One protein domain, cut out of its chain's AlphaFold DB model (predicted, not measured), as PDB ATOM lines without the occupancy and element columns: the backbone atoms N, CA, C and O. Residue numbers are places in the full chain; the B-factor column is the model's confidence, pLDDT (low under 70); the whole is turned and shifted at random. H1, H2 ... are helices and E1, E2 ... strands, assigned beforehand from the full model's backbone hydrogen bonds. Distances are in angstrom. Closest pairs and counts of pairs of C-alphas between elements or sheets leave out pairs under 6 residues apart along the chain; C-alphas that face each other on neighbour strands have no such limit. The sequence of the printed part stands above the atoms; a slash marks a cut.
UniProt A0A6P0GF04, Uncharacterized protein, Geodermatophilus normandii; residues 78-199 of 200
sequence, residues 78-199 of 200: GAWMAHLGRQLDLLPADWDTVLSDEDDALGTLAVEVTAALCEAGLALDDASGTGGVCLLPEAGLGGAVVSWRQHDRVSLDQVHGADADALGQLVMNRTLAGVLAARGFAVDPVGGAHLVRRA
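What this domain is: This is residues 78 to 199 of the 200 residues of an uncharacterized protein of Geodermatophilus normandii (UniProt A0A6P0GF04). What is the main picture? Two helices, H3 and H5, cover one face of a strongly twisted four-stranded sheet, set steeply to each other; H1 packs on H3, short H2 beside E1, and tiny H4 lies near H5. What builds it? The printed part has 122 residues, with H1 H2 H3 E1 E2 H4 H5 E3 E4 along the chain, class mixed; the sheet, E1 - E2 - E4 - E3, is all antiparallel. How large? It is compact, radius of gyration of the C-alphas 14.4 A, spans 46 by 30 by 26 A.

How they stand to each other: What meets the first helices? H1, residues 78 to 88, touches H3, residues 104 to 119, closest at C-alphas of Leu 84 and Ala 115, 6.3 A. H2, residues 94 to 99, touches H3 at C-alphas of Leu 99 and Gly 107, 5.9 A, and only grazes the sheet. How do strands pair? E1, residues 132 to 138, and E2, residues 143 to 149, form a hairpin, as do E3, residues 185 to 190, and E4, residues 193 to 198. Within hydrogen-bond range are N 134 and O 147, 2.8 A, N 146 and O 194, 2.8 A, and N 188 and O 195, 2.9 A. Which helices are on the sheet's same face? H3 and H5, residues 162 to 182, make two layers with it, helices on one face, at heights of 7.8 A and 7.4 A over the sheet; they touch at C-alphas of Ala 116 and Leu 180, 6.8 A. E2, H4, residues 152 to 155, H5 and E3 make a split strand-helix-strand unit, E4 between its strands, with a right-handed crossover. In H1, H2, H3 and H5 every O i to N i+4 pair is within hydrogen-bond range; H4 is too short for one.

Where its parts are: Where does H1 begin? C-alpha 78 is at (-0.748, -46.377, 17.965). Where does E4 end? C-alpha 198 is at (21.729, -49.935, 30.080). Which helix is longest? H5 measures 30.2 A.

The domain as a whole: Is it unbroken? The printed part has no cut; the link from H3 to E1 is long. Where is confidence low? Residues 101 to 103 are under 70.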
ATOM      1  N   GLY A  78      -1.070 -47.120  19.183       93.62
ATOM      2  CA  GLY A  78      -0.748 -46.377  17.965       93.62
ATOM      3  C   GLY A  78      -0.435 -44.903  18.238       93.62
ATOM      4  O   GLY A  78       0.538 -44.365  17.707       93.62
ATOM      5  N   ALA A  79      -1.228 -44.250  19.091       95.06
ATOM      6  CA  ALA A  79      -1.009 -42.868  19.505       95.06
ATOM      7  C   ALA A  79       0.301 -42.707  20.290       95.06
ATOM      8  O   ALA A  79       1.034 -41.743  20.054       95.06
ATOM      9  N   TRP A  80       0.616 -43.666  21.163       95.75
ATOM     10  CA  TRP A  80       1.880 -43.741  21.889       95.75
ATOM     11  C   TRP A  80       3.072 -43.876  20.938       95.75
ATOM     12  O   TRP A  80       3.974 -43.044  20.982       95.75
ATOM     13  N   MET A  81       3.045 -44.837  20.009       96.31
ATOM     14  CA  MET A  81       4.123 -45.021  19.028       96.31
ATOM     15  C   MET A  81       4.315 -43.782  18.147       96.31
ATOM     16  O   MET A  81       5.445 -43.384  17.873       96.31
ATOM     17  N   ALA A  82       3.223 -43.127  17.740       97.12
ATOM     18  CA  ALA A  82       3.298 -41.882  16.984       97.12
ATOM     19  C   ALA A  82       3.890 -40.731  17.815       97.12
ATOM     20  O   ALA A  82       4.600 -39.889  17.272       97.12
ATOM     21  N   HIS A  83       3.579 -40.655  19.112       97.75
ATOM     22  CA  HIS A  83       4.178 -39.673  20.014       97.75
ATOM     23  C   HIS A  83       5.672 -39.925  20.208       97.75
ATOM     24  O   HIS A  83       6.447 -38.992  20.022       97.75
ATOM     25  N   LEU A  84       6.064 -41.166  20.497       98.00
ATOM     26  CA  LEU A  84       7.464 -41.547  20.649       98.00
ATOM     27  C   LEU A  84       8.266 -41.254  19.375       98.00
ATOM     28  O   LEU A  84       9.330 -40.656  19.463       98.00
ATOM     29  N   GLY A  85       7.725 -41.576  18.194       97.69
ATOM     30  CA  GLY A  85       8.350 -41.228  16.912       97.69
ATOM     31  C   GLY A  85       8.608 -39.726  16.777       97.69
ATOM     32  O   GLY A  85       9.738 -39.322  16.544       97.69
ATOM     33  N   ARG A  86       7.599 -38.889  17.064       98.06
ATOM     34  CA  ARG A  86       7.767 -37.423  17.053       98.06
ATOM     35  C   ARG A  86       8.809 -36.922  18.048       98.06
ATOM     36  O   ARG A  86       9.340 -35.843  17.843       98.06
ATOM     37  N   GLN A  87       9.026 -37.625  19.157       98.06
ATOM     38  CA  GLN A  87      10.054 -37.257  20.130       98.06
ATOM     39  C   GLN A  87      11.439 -37.660  19.632       98.06
ATOM     40  O   GLN A  87      12.362 -36.866  19.730       98.06
ATOM     41  N   LEU A  88      11.575 -38.838  19.026       96.88
ATOM     42  CA  LEU A  88      12.828 -39.275  18.408       96.88
ATOM     43  C   LEU A  88      13.236 -38.393  17.221       96.88
ATOM     44  O   LEU A  88      14.423 -38.146  17.042       96.88
ATOM     45  N   ASP A  89      12.273 -37.841  16.481       96.06
ATOM     46  CA  ASP A  89      12.529 -36.852  15.421       96.06
ATOM     47  C   ASP A  89      13.156 -35.539  15.950       96.06
ATOM     48  O   ASP A  89      13.651 -34.737  15.161       96.06
ATOM     49  N   LEU A  90      13.129 -35.295  17.270       96.62
ATOM     50  CA  LEU A  90      13.770 -34.137  17.915       96.62
ATOM     51  C   LEU A  90      15.221 -34.408  18.328       96.62
ATOM     52  O   LEU A  90      15.884 -33.508  18.849       96.62
ATOM     53  N   LEU A  91      15.724 -35.634  18.148       96.06
ATOM     54  CA  LEU A  91      17.105 -35.944  18.490       96.06
ATOM     55  C   LEU A  91      18.077 -35.088  17.651       96.06
ATOM     56  O   LEU A  91      17.872 -34.918  16.448       96.06
ATOM     57  N   PRO A  92      19.144 -34.541  18.262       93.19
ATOM     58  CA  PRO A  92      20.151 -33.769  17.537       93.19
ATOM     59  C   PRO A  92      20.853 -34.578  16.438       93.19
ATOM     60  O   PRO A  92      21.010 -35.790  16.565       93.19
ATOM     61  N   ALA A  93      21.370 -33.887  15.416       89.81
ATOM     62  CA  ALA A  93      22.059 -34.487  14.265       89.81
ATOM     63  C   ALA A  93      23.270 -35.370  14.637       89.81
ATOM     64  O   ALA A  93      23.663 -36.249  13.872       89.81
ATOM     65  N   ASP A  94      23.860 -35.175  15.817       89.38
ATOM     66  CA  ASP A  94      24.899 -36.038  16.385       89.38
ATOM     67  C   ASP A  94      24.456 -37.513  16.441       89.38
ATOM     68  O   ASP A  94      25.274 -38.419  16.261       89.38
ATOM     69  N   TRP A  95      23.155 -37.769  16.616       91.06
ATOM     70  CA  TRP A  95      22.585 -39.112  16.550       91.06
ATOM     71  C   TRP A  95      22.633 -39.714  15.146       91.06
ATOM     72  O   TRP A  95      22.869 -40.911  15.045       91.06
ATOM     73  N   ASP A  96      22.504 -38.933  14.070       86.62
ATOM     74  CA  ASP A  96      22.552 -39.465  12.698       86.62
ATOM     75  C   ASP A  96      23.905 -40.117  12.390       86.62
ATOM     76  O   ASP A  96      23.975 -41.139  11.709       86.62
ATOM     77  N   THR A  97      24.988 -39.545  12.926       81.88
ATOM     78  CA  THR A  97      26.340 -40.101  12.760       81.88
ATOM     79  C   THR A  97      26.465 -41.429  13.502       81.88
ATOM     80  O   THR A  97      26.933 -42.412  12.938       81.88
ATOM     81  N   VAL A  98      25.979 -41.481  14.741       81.25
ATOM     82  CA  VAL A  98      26.034 -42.675  15.596       81.25
ATOM     83  C   VAL A  98      25.131 -43.797  15.081       81.25
ATOM     84  O   VAL A  98      25.510 -44.959  15.129       81.25
ATOM     85  N   LEU A  99      23.953 -43.460  14.557       79.50
ATOM     86  CA  LEU A  99      23.007 -44.419  13.981       79.50
ATOM     87  C   LEU A  99      23.457 -44.960  12.616       79.50
ATOM     88  O   LEU A  99      22.901 -45.950  12.145       79.50
ATOM     89  N   SER A 100      24.418 -44.299  11.961       71.94
ATOM     90  CA  SER A 100      24.986 -44.760  10.690       71.94
ATOM     91  C   SER A 100      26.054 -45.847  10.852       71.94
ATOM     92  O   SER A 100      26.360 -46.541   9.880       71.94
ATOM     93  N   ASP A 101      26.585 -46.018  12.066       67.31
ATOM     94  CA  ASP A 101      27.489 -47.111  12.413       67.31
ATOM     95  C   ASP A 101      26.703 -48.424  12.607       67.31
ATOM     96  O   ASP A 101      25.523 -48.423  12.954       67.31
ATOM     97  N   GLU A 102      27.345 -49.579  12.395       62.66
ATOM     98  CA  GLU A 102      26.702 -50.906  12.501       62.66
ATOM     99  C   GLU A 102      26.291 -51.296  13.946       62.66
ATOM    100  O   GLU A 102      25.764 -52.390  14.156       62.66
ATOM    101  N   ASP A 103      26.528 -50.433  14.942       64.62
ATOM    102  CA  ASP A 103      26.220 -50.680  16.356       64.62
ATOM    103  C   ASP A 103      24.813 -50.177  16.727       64.62
ATOM    104  O   ASP A 103      24.576 -49.000  17.015       64.62
ATOM    105  N   ASP A 104      23.859 -51.109  16.753       77.56
ATOM    106  CA  ASP A 104      22.460 -50.846  17.101       77.56
ATOM    107  C   ASP A 104      22.226 -50.579  18.600       77.56
ATOM    108  O   ASP A 104      21.130 -50.144  18.997       77.56
ATOM    109  N   ALA A 105      23.231 -50.797  19.458       87.12
ATOM    110  CA  ALA A 105      23.035 -50.776  20.899       87.12
ATOM    111  C   ALA A 105      22.718 -49.365  21.401       87.12
ATOM    112  O   ALA A 105      21.819 -49.204  22.234       87.12
ATOM    113  N   LEU A 106      23.418 -48.351  20.882       89.94
ATOM    114  CA  LEU A 106      23.242 -46.958  21.295       89.94
ATOM    115  C   LEU A 106      21.957 -46.349  20.715       89.94
ATOM    116  O   LEU A 106      21.239 -45.652  21.431       89.94
ATOM    117  N   GLY A 107      21.601 -46.685  19.472       91.00
ATOM    118  CA  GLY A 107      20.310 -46.297  18.895       91.00
ATOM    119  C   GLY A 107      19.132 -46.879  19.672       91.00
ATOM    120  O   GLY A 107      18.180 -46.174  20.005       91.00
ATOM    121  N   THR A 108      19.231 -48.150  20.062       92.62
ATOM    122  CA  THR A 108      18.197 -48.778  20.888       92.62
ATOM    123  C   THR A 108      18.133 -48.152  22.290       92.62
ATOM    124  O   THR A 108      17.038 -47.910  22.794       92.62
ATOM    125  N   LEU A 109      19.276 -47.793  22.895       95.19
ATOM    126  CA  LEU A 109      19.302 -47.037  24.156       95.19
ATOM    127  C   LEU A 109      18.588 -45.681  24.020       95.19
ATOM    128  O   LEU A 109      17.849 -45.296  24.921       95.19
ATOM    129  N   ALA A 110      18.766 -44.971  22.903       95.44
ATOM    130  CA  ALA A 110      18.088 -43.697  22.647       95.44
ATOM    131  C   ALA A 110      16.562 -43.846  22.681       95.44
ATOM    132  O   ALA A 110      15.868 -43.053  23.324       95.44
ATOM    133  N   VAL A 111      16.046 -44.894  22.029       96.69
ATOM    134  CA  VAL A 111      14.614 -45.222  22.008       96.69
ATOM    135  C   VAL A 111      14.109 -45.538  23.411       96.69
ATOM    136  O   VAL A 111      13.092 -44.987  23.831       96.69
ATOM    137  N   GLU A 112      14.830 -46.378  24.152       97.56
ATOM    138  CA  GLU A 112      14.467 -46.782  25.514       97.56
ATOM    139  C   GLU A 112      14.451 -45.592  26.486       97.56
ATOM    140  O   GLU A 112      13.489 -45.416  27.236       97.56
ATOM    141  N   VAL A 113      15.481 -44.741  26.451       98.25
ATOM    142  CA  VAL A 113      15.578 -43.539  27.295       98.25
ATOM    143  C   VAL A 113      14.481 -42.538  26.941       98.25
ATOM    144  O   VAL A 113      13.812 -42.021  27.836       98.25
ATOM    145  N   THR A 114      14.248 -42.294  25.649       98.38
ATOM    146  CA  THR A 114      13.194 -41.374  25.191       98.38
ATOM    147  C   THR A 114      11.816 -41.875  25.614       98.38
ATOM    148  O   THR A 114      11.045 -41.118  26.200       98.38
ATOM    149  N   ALA A 115      11.522 -43.165  25.416       98.25
ATOM    150  CA  ALA A 115      10.275 -43.775  25.871       98.25
ATOM    151  C   ALA A 115      10.088 -43.612  27.386       98.25
ATOM    152  O   ALA A 115       9.036 -43.146  27.828       98.25
ATOM    153  N   ALA A 116      11.123 -43.906  28.178       98.31
ATOM    154  CA  ALA A 116      11.064 -43.793  29.631       98.31
ATOM    155  C   ALA A 116      10.742 -42.365  30.108       98.31
ATOM    156  O   ALA A 116       9.927 -42.189  31.023       98.31
ATOM    157  N   LEU A 117      11.346 -41.357  29.472       98.38
ATOM    158  CA  LEU A 117      11.102 -39.939  29.746       98.38
ATOM    159  C   LEU A 117       9.688 -39.514  29.337       98.38
ATOM    160  O   LEU A 117       8.978 -38.906  30.140       98.38
ATOM    161  N   CYS A 118       9.238 -39.886  28.138       98.06
ATOM    162  CA  CYS A 118       7.902 -39.543  27.653       98.06
ATOM    163  C   CYS A 118       6.794 -40.186  28.499       98.06
ATOM    164  O   CYS A 118       5.803 -39.528  28.813       98.06
ATOM    165  N   GLU A 119       6.985 -41.422  28.968       97.31
ATOM    166  CA  GLU A 119       6.087 -42.068  29.939       97.31
ATOM    167  C   GLU A 119       6.023 -41.315  31.276       97.31
ATOM    168  O   GLU A 119       5.018 -41.387  31.981       97.31
ATOM    169  N   ALA A 120       7.088 -40.598  31.648       97.50
ATOM    170  CA  ALA A 120       7.120 -39.723  32.820       97.50
ATOM    171  C   ALA A 120       6.587 -38.304  32.534       97.50
ATOM    172  O   ALA A 120       6.605 -37.453  33.424       97.50
ATOM    173  N   GLY A 121       6.110 -38.037  31.313       97.38
ATOM    174  CA  GLY A 121       5.625 -36.725  30.883       97.38
ATOM    175  C   GLY A 121       6.736 -35.714  30.582       97.38
ATOM    176  O   GLY A 121       6.471 -34.514  30.552       97.38
ATOM    177  N   LEU A 122       7.973 -36.177  30.382       97.81
ATOM    178  CA  LEU A 122       9.136 -35.346  30.078       97.81
ATOM    179  C   LEU A 122       9.435 -35.426  28.576       97.81
ATOM    180  O   LEU A 122       9.836 -36.473  28.071       97.81
ATOM    181  N   ALA A 123       9.218 -34.319  27.868       97.56
ATOM    182  CA  ALA A 123       9.477 -34.214  26.436       97.56
ATOM    183  C   ALA A 123      10.931 -33.813  26.146       97.56
ATOM    184  O   ALA A 123      11.564 -33.128  26.959       97.56
ATOM    185  N   LEU A 124      11.443 -34.214  24.981       98.19
ATOM    186  CA  LEU A 124      12.724 -33.720  24.480       98.19
ATOM    187  C   LEU A 124      12.627 -32.234  24.097       98.19
ATOM    188  O   LEU A 124      11.553 -31.745  23.744       98.19
ATOM    189  N   ASP A 125      13.750 -31.524  24.193       96.94
ATOM    190  CA  ASP A 125      13.879 -30.144  23.719       96.94
ATOM    191  C   ASP A 125      13.656 -30.094  22.204       96.94
ATOM    192  O   ASP A 125      14.350 -30.759  21.443       96.94
ATOM    193  N   ASP A 126      12.701 -29.278  21.766       94.56
ATOM    194  CA  ASP A 126      12.371 -29.072  20.352       94.56
ATOM    195  C   ASP A 126      13.113 -27.868  19.740       94.56
ATOM    196  O   ASP A 126      12.785 -27.404  18.647       94.56
ATOM    197  N   ALA A 127      14.087 -27.324  20.477       91.56
ATOM    198  CA  ALA A 127      14.854 -26.128  20.152       91.56
ATOM    199  C   ALA A 127      14.021 -24.843  19.957       91.56
ATOM    200  O   ALA A 127      14.573 -23.820  19.540       91.56
ATOM    201  N   SER A 128      12.732 -24.835  20.321       93.12
ATOM    202  CA  SER A 128      11.868 -23.643  20.263       93.12
ATOM    203  C   SER A 128      12.131 -22.634  21.388       93.12
ATOM    204  O   SER A 128      11.558 -21.543  21.385       93.12
ATOM    205  N   GLY A 129      12.970 -22.999  22.364       91.62
ATOM    206  CA  GLY A 129      13.253 -22.188  23.551       91.62
ATOM    207  C   GLY A 129      12.224 -22.350  24.675       91.62
ATOM    208  O   GLY A 129      12.264 -21.609  25.657       91.62
ATOM    209  N   THR A 130      11.306 -23.315  24.564       94.25
ATOM    210  CA  THR A 130      10.305 -23.615  25.607       94.25
ATOM    211  C   THR A 130      10.852 -24.481  26.747       94.25
ATOM    212  O   THR A 130      10.283 -24.488  27.841       94.25
ATOM    213  N   GLY A 131      12.009 -25.112  26.532       94.38
ATOM    214  CA  GLY A 131      12.677 -25.995  27.480       94.38
ATOM    215  C   GLY A 131      12.226 -27.450  27.348       94.38
ATOM    216  O   GLY A 131      11.122 -27.743  26.899       94.38
ATOM    217  N   GLY A 132      13.092 -28.371  27.755       97.62
ATOM    218  CA  GLY A 132      12.886 -29.802  27.563       97.62
ATOM    219  C   GLY A 132      14.132 -30.610  27.891       97.62
ATOM    220  O   GLY A 132      15.129 -30.082  28.389       97.62
ATOM    221  N   VAL A 133      14.075 -31.911  27.632       98.50
ATOM    222  CA  VAL A 133      15.212 -32.811  27.830       98.50
ATOM    223  C   VAL A 133      16.130 -32.779  26.610       98.50
ATOM    224  O   VAL A 133      15.717 -33.084  25.499       98.50
ATOM    225  N   CYS A 134      17.400 -32.465  26.815       97.75
ATOM    226  CA  CYS A 134      18.439 -32.692  25.821       97.75
ATOM    227  C   CYS A 134      18.986 -34.111  25.990       97.75
ATOM    228  O   CYS A 134      19.326 -34.513  27.106       97.75
ATOM    229  N   LEU A 135      19.099 -34.840  24.880       97.69
ATOM    230  CA  LEU A 135      19.689 -36.173  24.832       97.69
ATOM    231  C   LEU A 135      20.764 -36.210  23.745       97.69
ATOM    232  O   LEU A 135      20.458 -36.110  22.558       97.69
ATOM    233  N   LEU A 136      22.020 -36.357  24.153       95.88
ATOM    234  CA  LEU A 136      23.177 -36.373  23.257       95.88
ATOM    235  C   LEU A 136      23.863 -37.738  23.316       95.88
ATOM    236  O   LEU A 136      23.999 -38.289  24.412       95.88
ATOM    237  N   PRO A 137      24.306 -38.299  22.182       94.88
ATOM    238  CA  PRO A 137      25.034 -39.553  22.209       94.88
ATOM    239  C   PRO A 137      26.454 -39.320  22.738       94.88
ATOM    240  O   PRO A 137      27.089 -38.313  22.441       94.88
ATOM    241  N   GLU A 138      26.973 -40.276  23.501       92.31
ATOM    242  CA  GLU A 138      28.343 -40.272  24.009       92.31
ATOM    243  C   GLU A 138      28.939 -41.673  23.821       92.31
ATOM    244  O   GLU A 138      29.130 -42.457  24.759       92.31
ATOM    245  N   ALA A 139      29.185 -42.011  22.550       86.00
ATOM    246  CA  ALA A 139      29.657 -43.327  22.128       86.00
ATOM    247  C   ALA A 139      30.985 -43.715  22.798       86.00
ATOM    248  O   ALA A 139      31.163 -44.868  23.187       86.00
ATOM    249  N   GLY A 140      31.880 -42.745  23.035       87.31
ATOM    250  CA  GLY A 140      33.153 -42.971  23.728       87.31
ATOM    251  C   GLY A 140      32.989 -43.456  25.171       87.31
ATOM    252  O   GLY A 140      33.886 -44.103  25.714       87.31
ATOM    253  N   LEU A 141      31.832 -43.195  25.782       88.31
ATOM    254  CA  LEU A 141      31.475 -43.697  27.103       88.31
ATOM    255  C   LEU A 141      30.404 -44.794  27.052       88.31
ATOM    256  O   LEU A 141      29.978 -45.237  28.119       88.31
ATOM    257  N   GLY A 142      29.985 -45.246  25.866       88.81
ATOM    258  CA  GLY A 142      28.990 -46.305  25.679       88.81
ATOM    259  C   GLY A 142      27.593 -45.938  26.186       88.81
ATOM    260  O   GLY A 142      26.920 -46.782  26.778       88.81
ATOM    261  N   GLY A 143      27.180 -44.676  26.042       94.56
ATOM    262  CA  GLY A 143      25.897 -44.204  26.562       94.56
ATOM    263  C   GLY A 143      25.422 -42.901  25.936       94.56
ATOM    264  O   GLY A 143      25.926 -42.474  24.902       94.56
ATOM    265  N   ALA A 144      24.452 -42.264  26.587       96.31
ATOM    266  CA  ALA A 144      23.932 -40.959  26.197       96.31
ATOM    267  C   ALA A 144      23.957 -39.993  27.386       96.31
ATOM    268  O   ALA A 144      23.652 -40.378  28.516       96.31
ATOM    269  N   VAL A 145      24.312 -38.736  27.142       97.81
ATOM    270  CA  VAL A 145      24.233 -37.673  28.143       97.81
ATOM    271  C   VAL A 145      22.844 -37.052  28.094       97.81
ATOM    272  O   VAL A 145      22.379 -36.616  27.042       97.81
ATOM    273  N   VAL A 146      22.193 -36.996  29.252       98.44
ATOM    274  CA  VAL A 146      20.882 -36.394  29.455       98.44
ATOM    275  C   VAL A 146      20.992 -35.159  30.347       98.44
ATOM    276  O   VAL A 146      21.616 -35.180  31.416       98.44
ATOM    277  N   SER A 147      20.357 -34.072  29.925       98.19
ATOM    278  CA  SER A 147      20.247 -32.841  30.706       98.19
ATOM    279  C   SER A 147      18.922 -32.143  30.450       98.19
ATOM    280  O   SER A 147      18.259 -32.369  29.447       98.19
ATOM    281  N   TRP A 148      18.542 -31.250  31.347       98.00
ATOM    282  CA  TRP A 148      17.426 -30.343  31.163       98.00
ATOM    283  C   TRP A 148      17.898 -29.053  30.497       98.00
ATOM    284  O   TRP A 148      18.941 -28.514  30.865       98.00
ATOM    285  N   ARG A 149      17.109 -28.519  29.573       96.31
ATOM    286  CA  ARG A 149      17.210 -27.144  29.097       96.31
ATOM    287  C   ARG A 149      16.035 -26.361  29.657       96.31
ATOM    288  O   ARG A 149      14.880 -26.709  29.429       96.31
ATOM    289  N   GLN A 150      16.319 -25.294  30.396       95.38
ATOM    290  CA  GLN A 150      15.279 -24.374  30.852       95.38
ATOM    291  C   GLN A 150      14.739 -23.534  29.694       95.38
ATOM    292  O   GLN A 150      15.456 -23.241  28.739       95.38
ATOM    293  N   HIS A 151      13.485 -23.105  29.827       95.94
ATOM    294  CA  HIS A 151      12.869 -22.123  28.944       95.94
ATOM    295  C   HIS A 151      13.767 -20.878  28.811       95.94
ATOM    296  O   HIS A 151      14.303 -20.399  29.810       95.94
ATOM    297  N   ASP A 152      13.866 -20.299  27.614       93.94
ATOM    298  CA  ASP A 152      14.772 -19.181  27.307       93.94
ATOM    299  C   ASP A 152      14.491 -17.939  28.182       93.94
ATOM    300  O   ASP A 152      15.404 -17.326  28.718       93.94
ATOM    301  N   ARG A 153      13.220 -17.621  28.454       92.56
ATOM    302  CA  ARG A 153      12.805 -16.624  29.466       92.56
ATOM    303  C   ARG A 153      13.401 -16.833  30.872       92.56
ATOM    304  O   ARG A 153      13.490 -15.894  31.655       92.56
ATOM    305  N   VAL A 154      13.742 -18.060  31.242       90.69
ATOM    306  CA  VAL A 154      14.405 -18.355  32.519       90.69
ATOM    307  C   VAL A 154      15.916 -18.281  32.324       90.69
ATOM    308  O   VAL A 154      16.576 -17.520  33.015       90.69
ATOM    309  N   SER A 155      16.464 -18.995  31.341       87.88
ATOM    310  CA  SER A 155      17.917 -19.136  31.171       87.88
ATOM    311  C   SER A 155      18.625 -17.901  30.595       87.88
ATOM    312  O   SER A 155      19.755 -17.613  30.991       87.88
ATOM    313  N   LEU A 156      17.991 -17.166  29.676       89.81
ATOM    314  CA  LEU A 156      18.559 -15.990  29.005       89.81
ATOM    315  C   LEU A 156      18.176 -14.688  29.708       89.81
ATOM    316  O   LEU A 156      19.035 -13.839  29.942       89.81
ATOM    317  N   ASP A 157      16.898 -14.540  30.059       90.25
ATOM    318  CA  ASP A 157      16.391 -13.295  30.648       90.25
ATOM    319  C   ASP A 157      16.561 -13.249  32.178       90.25
ATOM    320  O   ASP A 157      16.376 -12.190  32.779       90.25
ATOM    321  N   GLN A 158      16.880 -14.387  32.813       86.31
ATOM    322  CA  GLN A 158      17.056 -14.534  34.265       86.31
ATOM    323  C   GLN A 158      15.934 -13.876  35.073       86.31
ATOM    324  O   GLN A 158      16.171 -13.185  36.067       86.31
ATOM    325  N   VAL A 159      14.679 -14.077  34.649       91.06
ATOM    326  CA  VAL A 159      13.496 -13.403  35.226       91.06
ATOM    327  C   VAL A 159      13.350 -13.654  36.734       91.06
ATOM    328  O   VAL A 159      12.718 -12.859  37.434       91.06
ATOM    329  N   HIS A 160      13.949 -14.732  37.246       90.69
ATOM    330  CA  HIS A 160      13.969 -15.084  38.667       90.69
ATOM    331  C   HIS A 160      15.362 -14.975  39.317       90.69
ATOM    332  O   HIS A 160      15.482 -15.180  40.526       90.69
ATOM    333  N   GLY A 161      16.379 -14.572  38.550       94.31
ATOM    334  CA  GLY A 161      17.767 -14.416  38.974       94.31
ATOM    335  C   GLY A 161      18.591 -15.703  38.882       94.31
ATOM    336  O   GLY A 161      18.097 -16.803  39.125       94.31
ATOM    337  N   ALA A 162      19.890 -15.535  38.615       93.44
ATOM    338  CA  ALA A 162      20.824 -16.623  38.320       93.44
ATOM    339  C   ALA A 162      20.838 -17.768  39.355       93.44
ATOM    340  O   ALA A 162      20.928 -18.934  38.979       93.44
ATOM    341  N   ASP A 163      20.723 -17.458  40.652       95.56
ATOM    342  CA  ASP A 163      20.719 -18.476  41.712       95.56
ATOM    343  C   ASP A 163      19.466 -19.365  41.658       95.56
ATOM    344  O   ASP A 163      19.545 -20.580  41.863       95.56
ATOM    345  N   ALA A 164      18.303 -18.771  41.370       94.56
ATOM    346  CA  ALA A 164      17.047 -19.504  41.254       94.56
ATOM    347  C   ALA A 164      17.054 -20.389  40.001       94.56
ATOM    348  O   ALA A 164      16.642 -21.551  40.058       94.56
ATOM    349  N   ASP A 165      17.589 -19.863  38.901       94.38
ATOM    350  CA  ASP A 165      17.709 -20.577  37.632       94.38
ATOM    351  C   ASP A 165      18.655 -21.779  37.781       94.38
ATOM    352  O   ASP A 165      18.281 -22.903  37.437       94.38
ATOM    353  N   ALA A 166      19.819 -21.584  38.414       94.25
ATOM    354  CA  ALA A 166      20.778 -22.650  38.712       94.25
ATOM    355  C   ALA A 166      20.188 -23.740  39.626       94.25
ATOM    356  O   ALA A 166      20.401 -24.935  39.393       94.25
ATOM    357  N   LEU A 167      19.411 -23.357  40.646       95.94
ATOM    358  CA  LEU A 167      18.711 -24.324  41.494       95.94
ATOM    359  C   LEU A 167      17.660 -25.108  40.698       95.94
ATOM    360  O   LEU A 167      17.569 -26.328  40.850       95.94
ATOM    361  N   GLY A 168      16.891 -24.434  39.839       95.38
ATOM    362  CA  GLY A 168      15.919 -25.072  38.951       95.38
ATOM    363  C   GLY A 168      16.578 -26.090  38.020       95.38
ATOM    364  O   GLY A 168      16.118 -27.228  37.927       95.38
ATOM    365  N   GLN A 169      17.706 -25.721  37.414       96.25
ATOM    366  CA  GLN A 169      18.512 -26.599  36.569       96.25
ATOM    367  C   GLN A 169      18.976 -27.854  37.328       96.25
ATOM    368  O   GLN A 169      18.813 -28.977  36.847       96.25
ATOM    369  N   LEU A 170      19.494 -27.680  38.548       96.56
ATOM    370  CA  LEU A 170      19.927 -28.780  39.412       96.56
ATOM    371  C   LEU A 170      18.769 -29.706  39.814       96.56
ATOM    372  O   LEU A 170      18.947 -30.922  39.918       96.56
ATOM    373  N   VAL A 171      17.597 -29.145  40.123       97.38
ATOM    374  CA  VAL A 171      16.402 -29.928  40.472       97.38
ATOM    375  C   VAL A 171      15.954 -30.754  39.276       97.38
ATOM    376  O   VAL A 171      15.778 -31.960  39.422       97.38
ATOM    377  N   MET A 172      15.840 -30.141  38.098       98.06
ATOM    378  CA  MET A 172      15.392 -30.850  36.902       98.06
ATOM    379  C   MET A 172      16.363 -31.958  36.500       98.06
ATOM    380  O   MET A 172      15.917 -33.083  36.309       98.06
ATOM    381  N   ASN A 173      17.676 -31.709  36.489       98.25
ATOM    382  CA  ASN A 173      18.662 -32.752  36.175       98.25
ATOM    383  C   ASN A 173      18.585 -33.944  37.144       98.25
ATOM    384  O   ASN A 173      18.610 -35.094  36.704       98.25
ATOM    385  N   ARG A 174      18.369 -33.694  38.443       97.69
ATOM    386  CA  ARG A 174      18.128 -34.770  39.421       97.69
ATOM    387  C   ARG A 174      16.826 -35.528  39.170       97.69
ATOM    388  O   ARG A 174      16.801 -36.740  39.369       97.69
ATOM    389  N   THR A 175      15.766 -34.850  38.734       98.25
ATOM    390  CA  THR A 175      14.510 -35.506  38.340       98.25
ATOM    391  C   THR A 175      14.737 -36.452  37.164       98.25
ATOM    392  O   THR A 175      14.290 -37.595  37.231       98.25
ATOM    393  N   LEU A 176      15.480 -36.024  36.135       98.56
ATOM    394  CA  LEU A 176      15.817 -36.882  34.988       98.56
ATOM    395  C   LEU A 176      16.567 -38.138  35.445       98.56
ATOM    396  O   LEU A 176      16.172 -39.251  35.104       98.56
ATOM    397  N   ALA A 177      17.591 -37.966  36.287       98.38
ATOM    398  CA  ALA A 177      18.342 -39.087  36.841       98.38
ATOM    399  C   ALA A 177      17.463 -40.050  37.649       98.38
ATOM    400  O   ALA A 177      17.570 -41.264  37.487       98.38
ATOM    401  N   GLY A 178      16.580 -39.518  38.499       98.44
ATOM    402  CA  GLY A 178      15.681 -40.320  39.327       98.44
ATOM    403  C   GLY A 178      14.680 -41.132  38.505       98.44
ATOM    404  O   GLY A 178      14.493 -42.317  38.779       98.44
ATOM    405  N   VAL A 179      14.076 -40.524  37.478       98.50
ATOM    406  CA  VAL A 179      13.151 -41.211  36.560       98.50
ATOM    407  C   VAL A 179      13.860 -42.354  35.840       98.50
ATOM    408  O   VAL A 179      13.354 -43.474  35.829       98.50
ATOM    409  N   LEU A 180      15.045 -42.102  35.281       98.56
ATOM    410  CA  LEU A 180      15.783 -43.110  34.520       98.56
ATOM    411  C   LEU A 180      16.319 -44.234  35.418       98.56
ATOM    412  O   LEU A 180      16.159 -45.408  35.095       98.56
ATOM    413  N   ALA A 181      16.852 -43.916  36.596       98.25
ATOM    414  CA  ALA A 181      17.269 -44.942  37.552       98.25
ATOM    415  C   ALA A 181      16.086 -45.825  37.997       98.25
ATOM    416  O   ALA A 181      16.214 -47.046  38.062       98.25
ATOM    417  N   ALA A 182      14.907 -45.236  38.234       98.00
ATOM    418  CA  ALA A 182      13.695 -45.987  38.575       98.00
ATOM    419  C   ALA A 182      13.200 -46.903  37.439       98.00
ATOM    420  O   ALA A 182      12.465 -47.856  37.697       98.00
ATOM    421  N   ARG A 183      13.611 -46.633  36.195       97.00
ATOM    422  CA  ARG A 183      13.339 -47.463  35.011       97.00
ATOM    423  C   ARG A 183      14.456 -48.467  34.709       97.00
ATOM    424  O   ARG A 183      14.371 -49.176  33.714       97.00
ATOM    425  N   GLY A 184      15.455 -48.573  35.587       97.56
ATOM    426  CA  GLY A 184      16.499 -49.596  35.516       97.56
ATOM    427  C   GLY A 184      17.723 -49.213  34.687       97.56
ATOM    428  O   GLY A 184      18.533 -50.084  34.390       97.56
ATOM    429  N   PHE A 185      17.895 -47.942  34.317       98.38
ATOM    430  CA  PHE A 185      19.127 -47.487  33.668       98.38
ATOM    431  C   PHE A 185      20.255 -47.277  34.686       98.38
ATOM    432  O   PHE A 185      20.019 -46.876  35.829       98.38
ATOM    433  N   ALA A 186      21.500 -47.484  34.251       98.06
ATOM    434  CA  ALA A 186      22.677 -47.027  34.981       98.06
ATOM    435  C   ALA A 186      22.883 -45.532  34.701       98.06
ATOM    436  O   ALA A 186      23.013 -45.135  33.541       98.06
ATOM    437  N   VAL A 187      22.883 -44.709  35.753       98.25
ATOM    438  CA  VAL A 187      22.913 -43.243  35.648       98.25
ATOM    439  C   VAL A 187      24.057 -42.674  36.484       98.25
ATOM    440  O   VAL A 187      24.007 -42.710  37.712       98.25
ATOM    441  N   ASP A 188      25.052 -42.088  35.822       97.88
ATOM    442  CA  ASP A 188      26.227 -41.482  36.454       97.88
ATOM    443  C   ASP A 188      26.214 -39.953  36.285       97.88
ATOM    444  O   ASP A 188      25.877 -39.456  35.214       97.88
ATOM    445  N   PRO A 189      26.580 -39.150  37.297       96.56
ATOM    446  CA  PRO A 189      26.682 -37.699  37.137       96.56
ATOM    447  C   PRO A 189      27.868 -37.300  36.238       96.56
ATOM    448  O   PRO A 189      28.976 -37.809  36.401       96.56
ATOM    449  N   VAL A 190      27.668 -36.322  35.346       94.50
ATOM    450  CA  VAL A 190      28.724 -35.757  34.486       94.50
ATOM    451  C   VAL A 190      28.500 -34.264  34.244       94.50
ATOM    452  O   VAL A 190      27.499 -33.870  33.666       94.50
ATOM    453  N   GLY A 191      29.416 -33.399  34.689       85.81
ATOM    454  CA  GLY A 191      29.410 -31.973  34.313       85.81
ATOM    455  C   GLY A 191      28.108 -31.200  34.591       85.81
ATOM    456  O   GLY A 191      27.803 -30.256  33.875       85.81
ATOM    457  N   GLY A 192      27.322 -31.605  35.595       89.81
ATOM    458  CA  GLY A 192      26.004 -31.025  35.889       89.81
ATOM    459  C   GLY A 192      24.833 -31.682  35.149       89.81
ATOM    460  O   GLY A 192      23.693 -31.345  35.442       89.81
ATOM    461  N   ALA A 193      25.103 -32.633  34.260       96.81
ATOM    462  CA  ALA A 193      24.178 -33.525  33.568       96.81
ATOM    463  C   ALA A 193      24.343 -34.974  34.077       96.81
ATOM    464  O   ALA A 193      25.007 -35.220  35.094       96.81
ATOM    465  N   HIS A 194      23.753 -35.939  33.369       98.44
ATOM    466  CA  HIS A 194      23.869 -37.358  33.693       98.44
ATOM    467  C   HIS A 194      24.182 -38.201  32.459       98.44
ATOM    468  O   HIS A 194      23.575 -38.023  31.414       98.44
ATOM    469  N   LEU A 195      25.116 -39.133  32.585       98.19
ATOM    470  CA  LEU A 195      25.396 -40.158  31.595       98.19
ATOM    471  C   LEU A 195      24.531 -41.381  31.884       98.19
ATOM    472  O   LEU A 195      24.496 -41.868  33.013       98.19
ATOM    473  N   VAL A 196      23.853 -41.876  30.859       98.25
ATOM    474  CA  VAL A 196      22.867 -42.948  30.949       98.25
ATOM    475  C   VAL A 196      23.326 -44.120  30.098       98.25
ATOM    476  O   VAL A 196      23.763 -43.939  28.960       98.25
ATOM    477  N   ARG A 197      23.213 -45.324  30.654       97.12
ATOM    478  CA  ARG A 197      23.509 -46.595  29.988       97.12
ATOM    479  C   ARG A 197      22.469 -47.636  30.365       97.12
ATOM    480  O   ARG A 197      21.763 -47.493  31.366       97.12
ATOM    481  N   ARG A 198      22.426 -48.733  29.614       93.50
ATOM    482  CA  ARG A 198      21.729 -49.935  30.080       93.50
ATOM    483  C   ARG A 198      22.383 -50.454  31.358       93.50
ATOM    484  O   ARG A 198      23.608 -50.417  31.477       93.50
ATOM    485  N   ALA A 199      21.577 -50.927  32.305       85.81
ATOM    486  CA  ALA A 199      22.108 -51.734  33.394       85.81
ATOM    487  C   ALA A 199      22.624 -53.070  32.832       85.81
ATOM    488  O   ALA A 199      22.020 -53.628  31.913       85.81
TER     489      ALA A 199